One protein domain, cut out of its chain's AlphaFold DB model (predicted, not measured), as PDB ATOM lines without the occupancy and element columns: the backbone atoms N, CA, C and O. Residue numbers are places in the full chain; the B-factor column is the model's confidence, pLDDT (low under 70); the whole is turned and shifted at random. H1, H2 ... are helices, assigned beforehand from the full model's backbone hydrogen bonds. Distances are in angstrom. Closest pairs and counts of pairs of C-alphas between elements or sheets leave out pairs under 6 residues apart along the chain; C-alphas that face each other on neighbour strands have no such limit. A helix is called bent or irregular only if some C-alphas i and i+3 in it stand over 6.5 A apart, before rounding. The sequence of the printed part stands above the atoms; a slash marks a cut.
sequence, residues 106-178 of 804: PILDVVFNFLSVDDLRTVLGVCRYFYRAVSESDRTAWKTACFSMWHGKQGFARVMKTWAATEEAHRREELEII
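What this domain is: This is residues 106 to 178 of the 804 residues of the protein "F-box domain-containing protein" of Trypanosoma cruzi (strain CL Brener) (UniProt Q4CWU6). One long, kinked helix, H5, sticks out with its residues 157 to 178 as a free arm from a small body of four short helices, H1 to H4, which have few close contacts with each other. In that body H2 and H3 make a corner, the centres of H1, H2 and H3 make a triangle, and H4 stands near H1 and leads into the arm. The printed part has 73 residues, with five named helices in the order H1, H2, H3, H4, H5 and no named strand; its class is all helix. The whole is only just compact, close to loose, with a radius of gyration of the C-alphas of 13.3 A, and it spans 38 by 26 by 23 A, the arm making much of the length.

How they stand to each other: H5, residues 155 to 178, touches no helix. It has a kink of 40 degrees near residue 162 and is irregular, with C-alphas 161 and 164 7.1 A apart. H4, residues 139 to 150, is close to H5 but not clearly touching; their closest C-alphas, of Trp 150 and Phe 156, are 6.6 A apart, and they run opposite ways at a steep tilt of 47 degrees. H3, residues 128 to 136, is close to H4 but not clearly touching, with the closest C-alphas, of Val 134 and Trp 142, 7.4 A apart; the two are about perpendicular, at 73 degrees. H2, residues 117 to 126, and H3 touch only at the corner by their link; their closest C-alphas, of Leu 124 and Tyr 131, are 4.9 A apart, and at 70.4 degrees they are only just about perpendicular. H1, residues 106 to 114, is close to H2 but not clearly touching, with the closest C-alphas, of Phe 112 and Leu 120, 7.2 A apart, and they run opposite ways at a steep tilt of 60 degrees. H1 and H4 are near each other, with 7 pairs of C-alphas within 10 A. H5 is apart from H1, H2 and H3. In H1, H2, H3 and H4 every O i to N i+4 pair is within hydrogen-bond range, and in H5 18 of 20 are.

Where its parts are: H5 is 33.8 A from first to last C-alpha, from C-alpha 155 at (25.817, -19.038, 90.492) to C-alpha 178 at (4.257, -44.143, 83.805). H4 measures 15.9 A, H2 14.2 A, H1 12.2 A and H3 11.9 A. H1 begins at C-alpha 106, at (37.430, -32.253, 71.938).

The domain as a whole: The C-alphas farthest apart, of Gly 152 and Ile 178, are 41.3 A apart. The printed part has no cut, and its four links are tight. Confidence is low, with pLDDT under 70, at residues 137 to 159 and residue 170; the mean of the printed part is 73.1.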
ATOM      1  N   PRO A 106      37.111 -33.470  72.691       75.33
ATOM      2  CA  PRO A 106      37.430 -32.253  71.938       75.33
ATOM      3  C   PRO A 106      36.216 -31.536  71.324       75.33
ATOM      4  O   PRO A 106      36.245 -30.320  71.160       75.33
ATOM      5  N   ILE A 107      35.139 -32.256  70.982       72.72
ATOM      6  CA  ILE A 107      33.908 -31.643  70.457       72.72
ATOM      7  C   ILE A 107      33.135 -30.959  71.587       72.72
ATOM      8  O   ILE A 107      32.637 -29.850  71.396       72.72
ATOM      9  N   LEU A 108      33.067 -31.580  72.769       78.41
ATOM     10  CA  LEU A 108      32.465 -30.956  73.949       78.41
ATOM     11  C   LEU A 108      33.243 -29.697  74.352       78.41
ATOM     12  O   LEU A 108      32.622 -28.656  74.550       78.41
ATOM     13  N   ASP A 109      34.578 -29.748  74.362       72.78
ATOM     14  CA  ASP A 109      35.432 -28.585  74.633       72.78
ATOM     15  C   ASP A 109      35.198 -27.445  73.630       72.78
ATOM     16  O   ASP A 109      35.090 -26.285  74.030       72.78
ATOM     17  N   VAL A 110      35.059 -27.739  72.332       78.24
ATOM     18  CA  VAL A 110      34.716 -26.718  71.325       78.24
ATOM     19  C   VAL A 110      33.339 -26.103  71.601       78.24
ATOM     20  O   VAL A 110      33.205 -24.882  71.552       78.24
ATOM     21  N   VAL A 111      32.325 -26.905  71.949       77.55
ATOM     22  CA  VAL A 111      30.979 -26.392  72.273       77.55
ATOM     23  C   VAL A 111      30.983 -25.554  73.559       77.55
ATOM     24  O   VAL A 111      30.352 -24.497  73.593       77.55
ATOM     25  N   PHE A 112      31.712 -25.973  74.598       80.60
ATOM     26  CA  PHE A 112      31.838 -25.225  75.853       80.60
ATOM     27  C   PHE A 112      32.599 -23.904  75.688       80.60
ATOM     28  O   PHE A 112      32.238 -22.925  76.334       80.60
ATOM     29  N   ASN A 113      33.609 -23.853  74.813       79.10
ATOM     30  CA  ASN A 113      34.335 -22.618  74.498       79.10
ATOM     31  C   ASN A 113      33.551 -21.676  73.564       79.10
ATOM     32  O   ASN A 113      33.790 -20.470  73.577       79.10
ATOM     33  N   PHE A 114      32.635 -22.206  72.746       84.13
ATOM     34  CA  PHE A 114      31.844 -21.418  71.796       84.13
ATOM     35  C   PHE A 114      30.601 -20.770  72.426       84.13
ATOM     36  O   PHE A 114      30.243 -19.647  72.072       84.13
ATOM     37  N   LEU A 115      29.922 -21.463  73.346       86.68
ATOM     38  CA  LEU A 115      28.688 -20.973  73.967       86.68
ATOM     39  C   LEU A 115      28.966 -20.068  75.173       86.68
ATOM     40  O   LEU A 115      29.807 -20.370  76.018       86.68
ATOM     41  N   SER A 116      28.182 -18.993  75.327       88.88
ATOM     42  CA  SER A 116      28.185 -18.242  76.586       88.88
ATOM     43  C   SER A 116      27.639 -19.105  77.732       88.88
ATOM     44  O   SER A 116      26.935 -20.090  77.516       88.88
ATOM     45  N   VAL A 117      27.913 -18.729  78.986       79.86
ATOM     46  CA  VAL A 117      27.436 -19.489  80.162       79.86
ATOM     47  C   VAL A 117      25.906 -19.610  80.197       79.86
ATOM     48  O   VAL A 117      25.381 -20.625  80.660       79.86
ATOM     49  N   ASP A 118      25.187 -18.601  79.707       82.90
ATOM     50  CA  ASP A 118      23.725 -18.586  79.715       82.90
ATOM     51  C   ASP A 118      23.139 -19.317  78.493       82.90
ATOM     52  O   ASP A 118      22.144 -20.035  78.639       82.90
ATOM     53  N   ASP A 119      23.816 -19.282  77.340       87.59
ATOM     54  CA  ASP A 119      23.482 -20.143  76.196       87.59
ATOM     55  C   ASP A 119      23.729 -21.615  76.530       87.59
ATOM     56  O   ASP A 119      22.874 -22.456  76.275       87.59
ATOM     57  N   LEU A 120      24.846 -21.938  77.187       85.38
ATOM     58  CA  LEU A 120      25.173 -23.298  77.605       85.38
ATOM     59  C   LEU A 120      24.145 -23.849  78.600       85.38
ATOM     60  O   LEU A 120      23.703 -24.989  78.463       85.38
ATOM     61  N   ARG A 121      23.712 -23.041  79.577       82.72
ATOM     62  CA  ARG A 121      22.596 -23.398  80.473       82.72
ATOM     63  C   ARG A 121      21.301 -23.629  79.705       82.72
ATOM     64  O   ARG A 121      20.574 -24.566  80.020       82.72
ATOM     65  N   THR A 122      21.025 -22.799  78.703       83.00
ATOM     66  CA  THR A 122      19.840 -22.935  77.851       83.00
ATOM     67  C   THR A 122      19.911 -24.220  77.024       83.00
ATOM     68  O   THR A 122      18.955 -24.989  77.015       83.00
ATOM     69  N   VAL A 123      21.058 -24.535  76.416       84.24
ATOM     70  CA  VAL A 123      21.286 -25.778  75.662       84.24
ATOM     71  C   VAL A 123      21.188 -27.007  76.569       84.24
ATOM     72  O   VAL A 123      20.508 -27.960  76.198       84.24
ATOM     73  N   LEU A 124      21.768 -26.986  77.773       86.03
ATOM     74  CA  LEU A 124      21.636 -28.075  78.753       86.03
ATOM     75  C   LEU A 124      20.193 -28.234  79.269       86.03
ATOM     76  O   LEU A 124      19.752 -29.355  79.501       86.03
ATOM     77  N   GLY A 125      19.440 -27.141  79.419       83.37
ATOM     78  CA  GLY A 125      18.032 -27.175  79.833       83.37
ATOM     79  C   GLY A 125      17.051 -27.577  78.723       83.37
ATOM     80  O   GLY A 125      15.964 -28.072  79.018       83.37
ATOM     81  N   VAL A 126      17.409 -27.376  77.451       85.31
ATOM     82  CA  VAL A 126      16.542 -27.651  76.288       85.31
ATOM     83  C   VAL A 126      16.889 -28.979  75.603       85.31
ATOM     84  O   VAL A 126      15.988 -29.701  75.172       85.31
ATOM     85  N   CYS A 127      18.171 -29.333  75.496       86.28
ATOM     86  CA  CYS A 127      18.634 -30.502  74.753       86.28
ATOM     87  C   CYS A 127      18.964 -31.679  75.681       86.28
ATOM     88  O   CYS A 127      20.094 -31.834  76.145       86.28
ATOM     89  N   ARG A 128      17.987 -32.577  75.877       79.62
ATOM     90  CA  ARG A 128      18.152 -33.811  76.671       79.62
ATOM     91  C   ARG A 128      19.336 -34.676  76.222       79.62
ATOM     92  O   ARG A 128      19.993 -35.265  77.070       79.62
ATOM     93  N   TYR A 129      19.626 -34.743  74.920       81.39
ATOM     94  CA  TYR A 129      20.755 -35.524  74.398       81.39
ATOM     95  C   TYR A 129      22.111 -34.897  74.723       81.39
ATOM     96  O   TYR A 129      23.021 -35.622  75.108       81.39
ATOM     97  N   PHE A 130      22.240 -33.570  74.623       81.10
ATOM     98  CA  PHE A 130      23.470 -32.875  75.003       81.10
ATOM     99  C   PHE A 130      23.673 -32.912  76.519       81.10
ATOM    100  O   PHE A 130      24.752 -33.270  76.971       81.10
ATOM    101  N   TYR A 131      22.620 -32.662  77.307       82.18
ATOM    102  CA  TYR A 131      22.635 -32.871  78.759       82.18
ATOM    103  C   TYR A 131      23.103 -34.282  79.125       82.18
ATOM    104  O   TYR A 131      23.995 -34.440  79.954       82.18
ATOM    105  N   ARG A 132      22.538 -35.304  78.469       81.35
ATOM    106  CA  ARG A 132      22.885 -36.703  78.704       81.35
ATOM    107  C   ARG A 132      24.346 -36.990  78.347       81.35
ATOM    108  O   ARG A 132      25.068 -37.468  79.215       81.35
ATOM    109  N   ALA A 133      24.793 -36.616  77.147       77.59
ATOM    110  CA  ALA A 133      26.182 -36.774  76.714       77.59
ATOM    111  C   ALA A 133      27.166 -36.087  77.672       77.59
ATOM    112  O   ALA A 133      28.145 -36.700  78.072       77.59
ATOM    113  N   VAL A 134      26.855 -34.865  78.115       75.51
ATOM    114  CA  VAL A 134      27.650 -34.105  79.091       75.51
ATOM    115  C   VAL A 134      27.646 -34.752  80.486       75.51
ATOM    116  O   VAL A 134      28.646 -34.689  81.195       75.51
ATOM    117  N   SER A 135      26.547 -35.399  80.888       73.51
ATOM    118  CA  SER A 135      26.445 -36.106  82.177       73.51
ATOM    119  C   SER A 135      27.087 -37.501  82.190       73.51
ATOM    120  O   SER A 135      27.444 -37.989  83.263       73.51
ATOM    121  N   GLU A 136      27.207 -38.140  81.022       71.28
ATOM    122  CA  GLU A 136      27.781 -39.481  80.835       71.28
ATOM    123  C   GLU A 136      29.262 -39.433  80.411       71.28
ATOM    124  O   GLU A 136      30.006 -40.362  80.721       71.28
ATOM    125  N   SER A 137      29.717 -38.348  79.771       69.22
ATOM    126  CA  SER A 137      31.144 -38.051  79.590       69.22
ATOM    127  C   SER A 137      31.838 -37.859  80.942       69.22
ATOM    128  O   SER A 137      31.206 -37.389  81.888       69.22
ATOM    129  N   ASP A 138      33.126 -38.224  81.021       64.20
ATOM    130  CA  ASP A 138      33.917 -38.350  82.257       64.20
ATOM    131  C   ASP A 138      33.535 -37.312  83.329       64.20
ATOM    132  O   ASP A 138      33.891 -36.133  83.275       64.20
ATOM    133  N   ARG A 139      32.806 -37.796  84.341       58.49
ATOM    134  CA  ARG A 139      32.237 -37.008  85.440       58.49
ATOM    135  C   ARG A 139      33.297 -36.214  86.207       58.49
ATOM    136  O   ARG A 139      32.967 -35.206  86.831       58.49
ATOM    137  N   THR A 140      34.543 -36.677  86.201       60.18
ATOM    138  CA  THR A 140      35.705 -36.045  86.836       60.18
ATOM    139  C   THR A 140      36.297 -34.960  85.944       60.18
ATOM    140  O   THR A 140      36.493 -33.839  86.419       60.18
ATOM    141  N   ALA A 141      36.492 -35.234  84.651       56.97
ATOM    142  CA  ALA A 141      36.912 -34.224  83.679       56.97
ATOM    143  C   ALA A 141      35.879 -33.087  83.556       56.97
ATOM    144  O   ALA A 141      36.236 -31.919  83.705       56.97
ATOM    145  N   TRP A 142      34.589 -33.414  83.407       62.77
ATOM    146  CA  TRP A 142      33.500 -32.435  83.327       62.77
ATOM    147  C   TRP A 142      33.387 -31.581  84.591       62.77
ATOM    148  O   TRP A 142      33.315 -30.354  84.504       62.77
ATOM    149  N   LYS A 143      33.442 -32.203  85.782       62.89
ATOM    150  CA  LYS A 143      33.515 -31.453  87.043       62.89
ATOM    151  C   LYS A 143      34.688 -30.484  87.015       62.89
ATOM    152  O   LYS A 143      34.490 -29.320  87.331       62.89
ATOM    153  N   THR A 144      35.878 -30.940  86.635       63.47
ATOM    154  CA  THR A 144      37.098 -30.120  86.645       63.47
ATOM    155  C   THR A 144      37.011 -28.956  85.652       63.47
ATOM    156  O   THR A 144      37.351 -27.835  86.020       63.47
ATOM    157  N   ALA A 145      36.467 -29.177  84.450       60.17
ATOM    158  CA  ALA A 145      36.200 -28.134  83.457       60.17
ATOM    159  C   ALA A 145      35.151 -27.112  83.944       60.17
ATOM    160  O   ALA A 145      35.357 -25.904  83.852       60.17
ATOM    161  N   CYS A 146      34.042 -27.562  84.537       59.98
ATOM    162  CA  CYS A 146      33.050 -26.654  85.119       59.98
ATOM    163  C   CYS A 146      33.585 -25.908  86.350       59.98
ATOM    164  O   CYS A 146      33.334 -24.710  86.484       59.98
ATOM    165  N   PHE A 147      34.350 -26.565  87.228       57.45
ATOM    166  CA  PHE A 147      35.008 -25.921  88.366       57.45
ATOM    167  C   PHE A 147      36.028 -24.877  87.898       57.45
ATOM    168  O   PHE A 147      36.044 -23.787  88.463       57.45
ATOM    169  N   SER A 148      36.828 -25.151  86.859       62.11
ATOM    170  CA  SER A 148      37.810 -24.193  86.333       62.11
ATOM    171  C   SER A 148      37.143 -22.997  85.642       62.11
ATOM    172  O   SER A 148      37.481 -21.855  85.955       62.11
ATOM    173  N   MET A 149      36.130 -23.220  84.794       60.33
ATOM    174  CA  MET A 149      35.385 -22.137  84.135       60.33
ATOM    175  C   MET A 149      34.562 -21.278  85.107       60.33
ATOM    176  O   MET A 149      34.362 -20.085  84.863       60.33
ATOM    177  N   TRP A 150      34.021 -21.860  86.183       60.47
ATOM    178  CA  TRP A 150      33.075 -21.176  87.080       60.47
ATOM    179  C   TRP A 150      33.648 -20.802  88.454       60.47
ATOM    180  O   TRP A 150      32.910 -20.266  89.286       60.47
ATOM    181  N   HIS A 151      34.959 -20.968  88.670       51.54
ATOM    182  CA  HIS A 151      35.656 -20.706  89.941       51.54
ATOM    183  C   HIS A 151      35.505 -19.271  90.501       51.54
ATOM    184  O   HIS A 151      35.852 -19.021  91.655       51.54
ATOM    185  N   GLY A 152      34.984 -18.329  89.702       56.36
ATOM    186  CA  GLY A 152      34.723 -16.936  90.086       56.36
ATOM    187  C   GLY A 152      33.247 -16.509  90.161       56.36
ATOM    188  O   GLY A 152      32.991 -15.316  90.299       56.36
ATOM    189  N   LYS A 153      32.251 -17.408  90.026       57.18
ATOM    190  CA  LYS A 153      30.822 -17.012  89.968       57.18
ATOM    191  C   LYS A 153      29.926 -17.794  90.940       57.18
ATOM    192  O   LYS A 153      29.641 -18.972  90.735       57.18
ATOM    193  N   GLN A 154      29.351 -17.079  91.919       58.75
ATOM    194  CA  GLN A 154      28.418 -17.587  92.954       58.75
ATOM    195  C   GLN A 154      27.245 -18.437  92.415       58.75
ATOM    196  O   GLN A 154      26.676 -19.256  93.139       58.75
ATOM    197  N   GLY A 155      26.879 -18.271  91.139       59.43
ATOM    198  CA  GLY A 155      25.817 -19.038  90.492       59.43
ATOM    199  C   GLY A 155      26.034 -20.557  90.487       59.43
ATOM    200  O   GLY A 155      25.044 -21.282  90.552       59.43
ATOM    201  N   PHE A 156      27.276 -21.063  90.458       52.28
ATOM    202  CA  PHE A 156      27.493 -22.517  90.418       52.28
ATOM    203  C   PHE A 156      27.098 -23.212  91.723       52.28
ATOM    204  O   PHE A 156      26.413 -24.228  91.679       52.28
ATOM    205  N   ALA A 157      27.422 -22.628  92.881       59.42
ATOM    206  CA  ALA A 157      27.000 -23.167  94.174       59.42
ATOM    207  C   ALA A 157      25.465 -23.258  94.279       59.42
ATOM    208  O   ALA A 157      24.935 -24.245  94.787       59.42
ATOM    209  N   ARG A 158      24.734 -22.276  93.726       63.87
ATOM    210  CA  ARG A 158      23.262 -22.311  93.644       63.87
ATOM    211  C   ARG A 158      22.760 -23.411  92.696       63.87
ATOM    212  O   ARG A 158      21.803 -24.096  93.050       63.87
ATOM    213  N   VAL A 159      23.392 -23.609  91.535       62.01
ATOM    214  CA  VAL A 159      23.045 -24.701  90.600       62.01
ATOM    215  C   VAL A 159      23.324 -26.068  91.231       62.01
ATOM    216  O   VAL A 159      22.431 -26.903  91.269       62.01
ATOM    217  N   MET A 160      24.496 -26.283  91.832       70.32
ATOM    218  CA  MET A 160      24.826 -27.539  92.520       70.32
ATOM    219  C   MET A 160      23.888 -27.829  93.698       70.32
ATOM    220  O   MET A 160      23.439 -28.961  93.855       70.32
ATOM    221  N   LYS A 161      23.522 -26.807  94.489       72.21
ATOM    222  CA  LYS A 161      22.556 -26.944  95.594       72.21
ATOM    223  C   LYS A 161      21.133 -27.267  95.114       72.21
ATOM    224  O   LYS A 161      20.368 -27.864  95.863       72.21
ATOM    225  N   THR A 162      20.772 -26.893  93.885       77.25
ATOM    226  CA  THR A 162      19.454 -27.193  93.293       77.25
ATOM    227  C   THR A 162      19.444 -28.458  92.432       77.25
ATOM    228  O   THR A 162      18.382 -29.054  92.278       77.25
ATOM    229  N   TRP A 163      20.603 -28.934  91.966       72.95
ATOM    230  CA  TRP A 163      20.751 -30.075  91.054       72.95
ATOM    231  C   TRP A 163      19.987 -31.325  91.502       72.95
ATOM    232  O   TRP A 163      19.153 -31.833  90.759       72.95
ATOM    233  N   ALA A 164      20.217 -31.788  92.735       72.39
ATOM    234  CA  ALA A 164      19.569 -32.994  93.259       72.39
ATOM    235  C   ALA A 164      18.037 -32.850  93.349       72.39
ATOM    236  O   ALA A 164      17.310 -33.805  93.082       72.39
ATOM    237  N   ALA A 165      17.537 -31.652  93.673       73.80
ATOM    238  CA  ALA A 165      16.105 -31.368  93.694       73.80
ATOM    239  C   ALA A 165      15.511 -31.316  92.275       73.80
ATOM    240  O   ALA A 165      14.393 -31.776  92.061       73.80
ATOM    241  N   THR A 166      16.261 -30.795  91.297       70.81
ATOM    242  CA  THR A 166      15.853 -30.773  89.886       70.81
ATOM    243  C   THR A 166      15.826 -32.179  89.286       70.81
ATOM    244  O   THR A 166      14.847 -32.529  88.633       70.81
ATOM    245  N   GLU A 167      16.847 -33.003  89.535       74.91
ATOM    246  CA  GLU A 167      16.895 -34.407  89.104       74.91
ATOM    247  C   GLU A 167      15.725 -35.211  89.691       74.91
ATOM    248  O   GLU A 167      15.027 -35.931  88.976       74.91
ATOM    249  N   GLU A 168      15.457 -35.042  90.987       76.79
ATOM    250  CA  GLU A 168      14.371 -35.738  91.673       76.79
ATOM    251  C   GLU A 168      12.977 -35.265  91.223       76.79
ATOM    252  O   GLU A 168      12.066 -36.082  91.098       76.79
ATOM    253  N   ALA A 169      12.800 -33.978  90.900       75.16
ATOM    254  CA  ALA A 169      11.557 -33.481  90.309       75.16
ATOM    255  C   ALA A 169      11.265 -34.136  88.945       75.16
ATOM    256  O   ALA A 169      10.149 -34.605  88.723       75.16
ATOM    257  N   HIS A 170      12.274 -34.254  88.071       69.54
ATOM    258  CA  HIS A 170      12.129 -34.942  86.783       69.54
ATOM    259  C   HIS A 170      11.851 -36.443  86.963       69.54
ATOM    260  O   HIS A 170      10.972 -36.988  86.299       69.54
ATOM    261  N   ARG A 171      12.531 -37.108  87.910       79.34
ATOM    262  CA  ARG A 171      12.273 -38.521  88.238       79.34
ATOM    263  C   ARG A 171      10.824 -38.756  88.680       79.34
ATOM    264  O   ARG A 171      10.246 -39.786  88.337       79.34
ATOM    265  N   ARG A 172      10.219 -37.822  89.422       81.66
ATOM    266  CA  ARG A 172       8.798 -37.902  89.806       81.66
ATOM    267  C   ARG A 172       7.861 -37.698  88.620       81.66
ATOM    268  O   ARG A 172       6.917 -38.469  88.499       81.66
ATOM    269  N   GLU A 173       8.140 -36.734  87.742       77.91
ATOM    270  CA  GLU A 173       7.344 -36.496  86.526       77.91
ATOM    271  C   GLU A 173       7.331 -37.739  85.613       77.91
ATOM    272  O   GLU A 173       6.271 -38.167  85.153       77.91
ATOM    273  N   GLU A 174       8.478 -38.401  85.417       76.98
ATOM    274  CA  GLU A 174       8.546 -39.663  84.663       76.98
ATOM    275  C   GLU A 174       7.740 -40.791  85.330       76.98
ATOM    276  O   GLU A 174       7.012 -41.522  84.651       76.98
ATOM    277  N   LEU A 175       7.816 -40.923  86.660       82.97
ATOM    278  CA  LEU A 175       7.041 -41.916  87.411       82.97
ATOM    279  C   LEU A 175       5.528 -41.641  87.374       82.97
ATOM    280  O   LEU A 175       4.750 -42.594  87.322       82.97
ATOM    281  N   GLU A 176       5.109 -40.376  87.367       85.51
ATOM    282  CA  GLU A 176       3.706 -39.967  87.233       85.51
ATOM    283  C   GLU A 176       3.159 -40.293  85.836       85.51
ATOM    284  O   GLU A 176       2.097 -40.909  85.719       85.51
ATOM    285  N   ILE A 177       3.922 -40.002  84.775       79.34
ATOM    286  CA  ILE A 177       3.564 -40.367  83.393       79.34
ATOM    287  C   ILE A 177       3.403 -41.889  83.255       79.34
ATOM    288  O   ILE A 177       2.416 -42.357  82.681       79.34
ATOM    289  N   ILE A 178       4.333 -42.673  83.812       79.27
ATOM    290  CA  ILE A 178       4.257 -44.143  83.805       79.27
ATOM    291  C   ILE A 178       3.038 -44.634  84.604       79.27
ATOM    292  O   ILE A 178       2.343 -45.550  84.159       79.27
TER     293      ILE A 178